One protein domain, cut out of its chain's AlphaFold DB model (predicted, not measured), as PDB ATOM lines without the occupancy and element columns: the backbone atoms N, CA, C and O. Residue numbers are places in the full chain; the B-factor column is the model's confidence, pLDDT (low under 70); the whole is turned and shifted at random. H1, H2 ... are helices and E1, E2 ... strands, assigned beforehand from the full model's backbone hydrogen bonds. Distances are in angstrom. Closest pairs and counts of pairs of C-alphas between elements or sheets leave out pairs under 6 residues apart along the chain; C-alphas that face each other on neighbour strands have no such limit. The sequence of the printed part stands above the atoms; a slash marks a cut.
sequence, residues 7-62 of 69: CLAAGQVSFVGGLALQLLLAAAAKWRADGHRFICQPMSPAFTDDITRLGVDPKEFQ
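AT A GLANCE: This is residues 7 to 62 of the 69 residues of the protein "CheX protein" of Rhodobacter sphaeroides (strain KD131 / KCTC 12085) (UniProt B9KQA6). A small wedge: helix H1 runs along one side, and two short parallel strands, E1 and E2, lie side by side along the other. H1 and E2 come together toward their link, residues 34 to 37; H2 closes the wide end, and the short H3 packs on E2. The 56 printed residues hold three named helices and two named strands in the order E1, H1, E2, H2, H3, a mixed class. The whole is compact, with a radius of gyration of the C-alphas of 10.6 A, and spans 29 by 19 by 16 A.

IN THESE COORDINATES: E1, residues 7 to 10, begins at C-alpha 7 (-31.935, 36.960, 48.062) and is 9.3 A long. H1, residues 18 to 33, is 22.1 A long and begins at C-alpha 18 (-27.982, 42.807, 28.901). E2, residues 38 to 43, measures 13.2 A. H2, residues 45 to 53, measures 12.1 A. H3, residues 59 to 62, measures 4.7 A and ends at C-alpha 62 (-40.005, 38.980, 42.721).

HOW THE PARTS SIT: E1 and E2 are parallel neighbours at 31 degrees, with N 8 and O 39 at 2.8 A and N 41 and O 8 at 2.9 A, within hydrogen-bond range. E1, H1 and E2 form a strand-helix-strand unit, two parallel neighbour strands with a helix between them in the chain; its crossover is right-handed. The closest C-alphas of H1 and E2, Ala 28 and Phe 38, are 5.3 A apart. Those of E2 and H3, Ile 39 and Phe 61, are 5.0 A apart. H1 and H2 are close but not clearly touching, about perpendicular at 89 degrees, with the closest C-alphas, Leu 21 and Ile 51, 6.9 A apart. E1 and H3 are apart. In H1 and H2 every O i to N i+4 pair is within hydrogen-bond range; H3 is too short for one.

THE WHOLE: The C-alphas farthest apart, Ser 14 and Gly 35, are 30.1 A apart. The printed part has no cut and no long link. Its mean pLDDT is 90.3, and no printed residue is under 70.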
ATOM      1  N   CYS A   7     -31.395  35.611  48.204       89.12
ATOM      2  CA  CYS A   7     -31.935  36.960  48.062       89.12
ATOM      3  C   CYS A   7     -30.810  37.921  47.674       89.12
ATOM      4  O   CYS A   7     -29.833  38.060  48.412       89.12
ATOM      5  N   LEU A   8     -30.953  38.588  46.533       89.12
ATOM      6  CA  LEU A   8     -30.026  39.600  46.050       89.12
ATOM      7  C   LEU A   8     -30.583  41.004  46.315       89.12
ATOM      8  O   LEU A   8     -31.640  41.379  45.812       89.12
ATOM      9  N   ALA A   9     -29.848  41.820  47.065       90.06
ATOM     10  CA  ALA A   9     -30.212  43.218  47.269       90.06
ATOM     11  C   ALA A   9     -29.818  44.060  46.044       90.06
ATOM     12  O   ALA A   9     -28.645  44.370  45.845       90.06
ATOM     13  N   ALA A  10     -30.803  44.469  45.244       88.81
ATOM     14  CA  ALA A  10     -30.623  45.295  44.046       88.81
ATOM     15  C   ALA A  10     -31.032  46.774  44.251       88.81
ATOM     16  O   ALA A  10     -31.134  47.543  43.297       88.81
ATOM     17  N   GLY A  11     -31.257  47.208  45.495       90.06
ATOM     18  CA  GLY A  11     -31.825  48.529  45.803       90.06
ATOM     19  C   GLY A  11     -30.889  49.709  45.558       90.06
ATOM     20  O   GLY A  11     -31.343  50.846  45.514       90.06
ATOM     21  N   GLN A  12     -29.590  49.453  45.408       91.38
ATOM     22  CA  GLN A  12     -28.572  50.463  45.093       91.38
ATOM     23  C   GLN A  12     -28.052  50.336  43.655       91.38
ATOM     24  O   GLN A  12     -27.123  51.037  43.270       91.38
ATOM     25  N   VAL A  13     -28.627  49.438  42.848       91.44
ATOM     26  CA  VAL A  13     -28.203  49.253  41.459       91.44
ATOM     27  C   VAL A  13     -28.701  50.432  40.631       91.44
ATOM     28  O   VAL A  13     -29.898  50.690  40.579       91.44
ATOM     29  N   SER A  14     -27.797  51.169  39.993       92.19
ATOM     30  CA  SER A  14     -28.166  52.326  39.161       92.19
ATOM     31  C   SER A  14     -28.317  51.992  37.678       92.19
ATOM     32  O   SER A  14     -28.816  52.827  36.936       92.19
ATOM     33  N   PHE A  15     -27.855  50.816  37.247       91.56
ATOM     34  CA  PHE A  15     -27.904  50.392  35.850       91.56
ATOM     35  C   PHE A  15     -27.750  48.872  35.719       91.56
ATOM     36  O   PHE A  15     -26.897  48.279  36.388       91.56
ATOM     37  N   VAL A  16     -28.516  48.256  34.815       91.62
ATOM     38  CA  VAL A  16     -28.355  46.853  34.401       91.62
ATOM     39  C   VAL A  16     -28.280  46.742  32.880       91.62
ATOM     40  O   VAL A  16     -29.219  47.044  32.154       91.62
ATOM     41  N   GLY A  17     -27.148  46.242  32.383       93.38
ATOM     42  CA  GLY A  17     -26.988  45.888  30.973       93.38
ATOM     43  C   GLY A  17     -27.452  44.461  30.658       93.38
ATOM     44  O   GLY A  17     -27.629  43.634  31.551       93.38
ATOM     45  N   GLY A  18     -27.549  44.134  29.365       92.88
ATOM     46  CA  GLY A  18     -27.982  42.807  28.901       92.88
ATOM     47  C   GLY A  18     -27.152  41.640  29.451       92.88
ATOM     48  O   GLY A  18     -27.719  40.619  29.819       92.88
ATOM     49  N   LEU A  19     -25.830  41.799  29.589       93.19
ATOM     50  CA  LEU A  19     -24.962  40.753  30.151       93.19
ATOM     51  C   LEU A  19     -25.264  40.482  31.633       93.19
ATOM     52  O   LEU A  19     -25.348  39.331  32.056       93.19
ATOM     53  N   ALA A  20     -25.440  41.547  32.420       91.56
ATOM     54  CA  ALA A  20     -25.790  41.423  33.830       91.56
ATOM     55  C   ALA A  20     -27.166  40.760  33.982       91.56
ATOM     56  O   ALA A  20     -27.322  39.852  34.795       91.56
ATOM     57  N   LEU A  21     -28.130  41.133  33.138       92.44
ATOM     58  CA  LEU A  21     -29.443  40.498  33.104       92.44
ATOM     59  C   LEU A  21     -29.369  39.007  32.740       92.44
ATOM     60  O   LEU A  21     -29.988  38.187  33.412       92.44
ATOM     61  N   GLN A  22     -28.580  38.629  31.731       94.31
ATOM     62  CA  GLN A  22     -28.381  37.221  31.360       94.31
ATOM     63  C   GLN A  22     -27.816  36.394  32.518       94.31
ATOM     64  O   GLN A  22     -28.279  35.282  32.757       94.31
ATOM     65  N   LEU A  23     -26.850  36.944  33.261       92.75
ATOM     66  CA  LEU A  23     -26.299  36.290  34.448       92.75
ATOM     67  C   LEU A  23     -27.356  36.112  35.543       92.75
ATOM     68  O   LEU A  23     -27.445  35.033  36.126       92.75
ATOM     69  N   LEU A  24     -28.173  37.137  35.798       91.44
ATOM     70  CA  LEU A  24     -29.248  37.076  36.791       91.44
ATOM     71  C   LEU A  24     -30.314  36.040  36.417       91.44
ATOM     72  O   LEU A  24     -30.740  35.271  37.272       91.44
ATOM     73  N   LEU A  25     -30.701  35.970  35.143       91.56
ATOM     74  CA  LEU A  25     -31.648  34.969  34.645       91.56
ATOM     75  C   LEU A  25     -31.078  33.551  34.724       91.56
ATOM     76  O   LEU A  25     -31.769  32.630  35.151       91.56
ATOM     77  N   ALA A  26     -29.812  33.363  34.343       93.25
ATOM     78  CA  ALA A  26     -29.147  32.067  34.443       93.25
ATOM     79  C   ALA A  26     -29.017  31.608  35.904       93.25
ATOM     80  O   ALA A  26     -29.210  30.428  36.197       93.25
ATOM     81  N   ALA A  27     -28.736  32.537  36.824       90.75
ATOM     82  CA  ALA A  27     -28.763  32.268  38.255       90.75
ATOM     83  C   ALA A  27     -30.177  31.871  38.701       90.75
ATOM     84  O   ALA A  27     -30.352  30.780  39.230       90.75
ATOM     85  N   ALA A  28     -31.203  32.670  38.398       90.31
ATOM     86  CA  ALA A  28     -32.583  32.335  38.745       90.31
ATOM     87  C   ALA A  28     -32.988  30.939  38.236       90.31
ATOM     88  O   ALA A  28     -33.504  30.125  38.998       90.31
ATOM     89  N   ALA A  29     -32.672  30.617  36.979       90.81
ATOM     90  CA  ALA A  29     -32.939  29.307  36.391       90.81
ATOM     91  C   ALA A  29     -32.194  28.172  37.109       90.81
ATOM     92  O   ALA A  29     -32.780  27.121  37.359       90.81
ATOM     93  N   LYS A  30     -30.921  28.375  37.468       91.38
ATOM     94  CA  LYS A  30     -30.127  27.375  38.189       91.38
ATOM     95  C   LYS A  30     -30.684  27.113  39.587       91.38
ATOM     96  O   LYS A  30     -30.795  25.958  39.974       91.38
ATOM     97  N   TRP A  31     -31.050  28.163  40.320       90.75
ATOM     98  CA  TRP A  31     -31.652  28.028  41.647       90.75
ATOM     99  C   TRP A  31     -33.005  27.319  41.574       90.75
ATOM    100  O   TRP A  31     -33.212  26.345  42.293       90.75
ATOM    101  N   ARG A  32     -33.870  27.710  40.629       87.44
ATOM    102  CA  ARG A  32     -35.157  27.038  40.389       87.44
ATOM    103  C   ARG A  32     -34.980  25.563  40.019       87.44
ATOM    104  O   ARG A  32     -35.747  24.727  40.488       87.44
ATOM    105  N   ALA A  33     -33.973  25.236  39.208       89.31
ATOM    106  CA  ALA A  33     -33.652  23.854  38.845       89.31
ATOM    107  C   ALA A  33     -33.200  23.016  40.052       89.31
ATOM    108  O   ALA A  33     -33.472  21.820  40.095       89.31
ATOM    109  N   ASP A  34     -32.558  23.649  41.034       88.75
ATOM    110  CA  ASP A  34     -32.148  23.030  42.300       88.75
ATOM    111  C   ASP A  34     -33.292  22.995  43.340       88.75
ATOM    112  O   ASP A  34     -33.130  22.487  44.444       88.75
ATOM    113  N   GLY A  35     -34.478  23.515  42.994       87.69
ATOM    114  CA  GLY A  35     -35.635  23.597  43.891       87.69
ATOM    115  C   GLY A  35     -35.569  24.750  44.897       87.69
ATOM    116  O   GLY A  35     -36.341  24.773  45.857       87.69
ATOM    117  N   HIS A  36     -34.669  25.707  44.678       89.31
ATOM    118  CA  HIS A  36     -34.461  26.876  45.522       89.31
ATOM    119  C   HIS A  36     -35.010  28.152  44.876       89.31
ATOM    120  O   HIS A  36     -35.048  28.298  43.655       89.31
ATOM    121  N   ARG A  37     -35.413  29.112  45.707       87.38
ATOM    122  CA  ARG A  37     -35.908  30.421  45.270       87.38
ATOM    123  C   ARG A  37     -34.763  31.388  45.015       87.38
ATOM    124  O   ARG A  37     -33.773  31.414  45.756       87.38
ATOM    125  N   PHE A  38     -34.949  32.232  44.008       89.44
ATOM    126  CA  PHE A  38     -34.048  33.333  43.695       89.44
ATOM    127  C   PHE A  38     -34.850  34.627  43.612       89.44
ATOM    128  O   PHE A  38     -35.617  34.841  42.675       89.44
ATOM    129  N   ILE A  39     -34.658  35.499  44.600       90.88
ATOM    130  CA  ILE A  39     -35.368  36.778  44.685       90.88
ATOM    131  C   ILE A  39     -34.391  37.948  44.631       90.88
ATOM    132  O   ILE A  39     -33.305  37.886  45.202       90.88
ATOM    133  N   CYS A  40     -34.795  39.047  44.000       90.00
ATOM    134  CA  CYS A  40     -34.089  40.321  44.067       90.00
ATOM    135  C   CYS A  40     -34.926  41.307  44.878       90.00
ATOM    136  O   CYS A  40     -35.939  41.799  44.385       90.00
ATOM    137  N   GLN A  41     -34.533  41.600  46.120       87.75
ATOM    138  CA  GLN A  41     -35.216  42.589  46.958       87.75
ATOM    139  C   GLN A  41     -34.241  43.294  47.919       87.75
ATOM    140  O   GLN A  41     -33.412  42.632  48.544       87.75
ATOM    141  N   PRO A  42     -34.346  44.628  48.091       88.62
ATOM    142  CA  PRO A  42     -35.169  45.557  47.301       88.62
ATOM    143  C   PRO A  42     -34.643  45.702  45.860       88.62
ATOM    144  O   PRO A  42     -33.461  45.475  45.625       88.62
ATOM    145  N   MET A  43     -35.493  46.097  44.905       88.88
ATOM    146  CA  MET A  43     -35.075  46.502  43.550       88.88
ATOM    147  C   MET A  43     -35.152  48.020  43.425       88.88
ATOM    148  O   MET A  43     -36.125  48.632  43.868       88.88
ATOM    149  N   SER A  44     -34.126  48.634  42.843       91.75
ATOM    150  CA  SER A  44     -34.150  50.061  42.534       91.75
ATOM    151  C   SER A  44     -35.072  50.343  41.333       91.75
ATOM    152  O   SER A  44     -35.302  49.458  40.503       91.75
ATOM    153  N   PRO A  45     -35.577  51.579  41.177       90.44
ATOM    154  CA  PRO A  45     -36.352  51.947  39.993       90.44
ATOM    155  C   PRO A  45     -35.537  51.817  38.699       90.44
ATOM    156  O   PRO A  45     -36.079  51.367  37.697       90.44
ATOM    157  N   ALA A  46     -34.237  52.137  38.729       91.31
ATOM    158  CA  ALA A  46     -33.352  51.990  37.571       91.31
ATOM    159  C   ALA A  46     -33.173  50.519  37.162       91.31
ATOM    160  O   ALA A  46     -33.218  50.200  35.981       91.31
ATOM    161  N   PHE A  47     -33.047  49.615  38.138       91.00
ATOM    162  CA  PHE A  47     -32.992  48.177  37.887       91.00
ATOM    163  C   PHE A  47     -34.266  47.695  37.190       91.00
ATOM    164  O   PHE A  47     -34.185  47.045  36.152       91.00
ATOM    165  N   THR A  48     -35.433  48.040  37.739       92.44
ATOM    166  CA  THR A  48     -36.731  47.648  37.177       92.44
ATOM    167  C   THR A  48     -36.939  48.208  35.767       92.44
ATOM    168  O   THR A  48     -37.431  47.490  34.898       92.44
ATOM    169  N   ASP A  49     -36.546  49.460  35.517       92.94
ATOM    170  CA  ASP A  49     -36.648  50.090  34.196       92.94
ATOM    171  C   ASP A  49     -35.757  49.389  33.162       92.94
ATOM    172  O   ASP A  49     -36.236  48.986  32.102       92.94
ATOM    173  N   ASP A  50     -34.489  49.138  33.502       93.81
ATOM    174  CA  ASP A  50     -33.538  48.487  32.602       93.81
ATOM    175  C   ASP A  50     -33.953  47.060  32.233       93.81
ATOM    176  O   ASP A  50     -33.907  46.698  31.055       93.81
ATOM    177  N   ILE A  51     -34.387  46.243  33.201       93.25
ATOM    178  CA  ILE A  51     -34.831  44.873  32.897       93.25
ATOM    179  C   ILE A  51     -36.111  44.871  32.053       93.25
ATOM    180  O   ILE A  51     -36.207  44.088  31.108       93.25
ATOM    181  N   THR A  52     -37.034  45.804  32.315       92.81
ATOM    182  CA  THR A  52     -38.271  45.966  31.536       92.81
ATOM    183  C   THR A  52     -37.949  46.387  30.105       92.81
ATOM    184  O   THR A  52     -38.464  45.812  29.148       92.81
ATOM    185  N   ARG A  53     -37.026  47.341  29.940       92.81
ATOM    186  CA  ARG A  53     -36.518  47.803  28.641       92.81
ATOM    187  C   ARG A  53     -35.831  46.687  27.854       92.81
ATOM    188  O   ARG A  53     -35.891  46.677  26.628       92.81
ATOM    189  N   LEU A  54     -35.192  45.749  28.549       91.81
ATOM    190  CA  LEU A  54     -34.574  44.553  27.973       91.81
ATOM    191  C   LEU A  54     -35.579  43.408  27.724       91.81
ATOM    192  O   LEU A  54     -35.182  42.363  27.210       91.81
ATOM    193  N   GLY A  55     -36.865  43.607  28.034       92.00
ATOM    194  CA  GLY A  55     -37.951  42.665  27.754       92.00
ATOM    195  C   GLY A  55     -38.207  41.628  28.849       92.00
ATOM    196  O   GLY A  55     -38.892  40.641  28.592       92.00
ATOM    197  N   VAL A  56     -37.663  41.825  30.054       91.12
ATOM    198  CA  VAL A  56     -37.871  40.938  31.204       91.12
ATOM    199  C   VAL A  56     -38.853  41.569  32.175       91.12
ATOM    200  O   VAL A  56     -38.679  42.710  32.603       91.12
ATOM    201  N   ASP A  57     -39.874  40.805  32.552       89.56
ATOM    202  CA  ASP A  57     -40.834  41.240  33.556       89.56
ATOM    203  C   ASP A  57     -40.189  41.189  34.957       89.56
ATOM    204  O   ASP A  57     -39.598  40.167  35.321       89.56
ATOM    205  N   PRO A  58     -40.291  42.251  35.779       86.62
ATOM    206  CA  PRO A  58     -39.712  42.276  37.124       86.62
ATOM    207  C   PRO A  58     -40.228  41.157  38.036       86.62
ATOM    208  O   PRO A  58     -39.539  40.788  38.990       86.62
ATOM    209  N   LYS A  59     -41.395  40.569  37.736       86.25
ATOM    210  CA  LYS A  59     -41.925  39.414  38.469       86.25
ATOM    211  C   LYS A  59     -41.012  38.195  38.410       86.25
ATOM    212  O   LYS A  59     -41.024  37.411  39.356       86.25
ATOM    213  N   GLU A  60     -40.165  38.080  37.384       85.06
ATOM    214  CA  GLU A  60     -39.160  37.016  37.295       85.06
ATOM    215  C   GLU A  60     -38.198  37.016  38.488       85.06
ATOM    216  O   GLU A  60     -37.693  35.960  38.856       85.06
ATOM    217  N   PHE A  61     -37.982  38.174  39.119       84.25
ATOM    218  CA  PHE A  61     -37.107  38.327  40.281       84.25
ATOM    219  C   PHE A  61     -37.860  38.597  41.586       84.25
ATOM    220  O   PHE A  61     -37.243  38.692  42.646       84.25
ATOM    221  N   GLN A  62     -39.185  38.742  41.535       74.50
ATOM    222  CA  GLN A  62     -40.005  38.980  42.721       74.50
ATOM    223  C   GLN A  62     -40.680  37.724  43.256       74.50
ATOM    224  O   GLN A  62     -41.372  37.896  44.255       74.50
TER     225      GLN A  62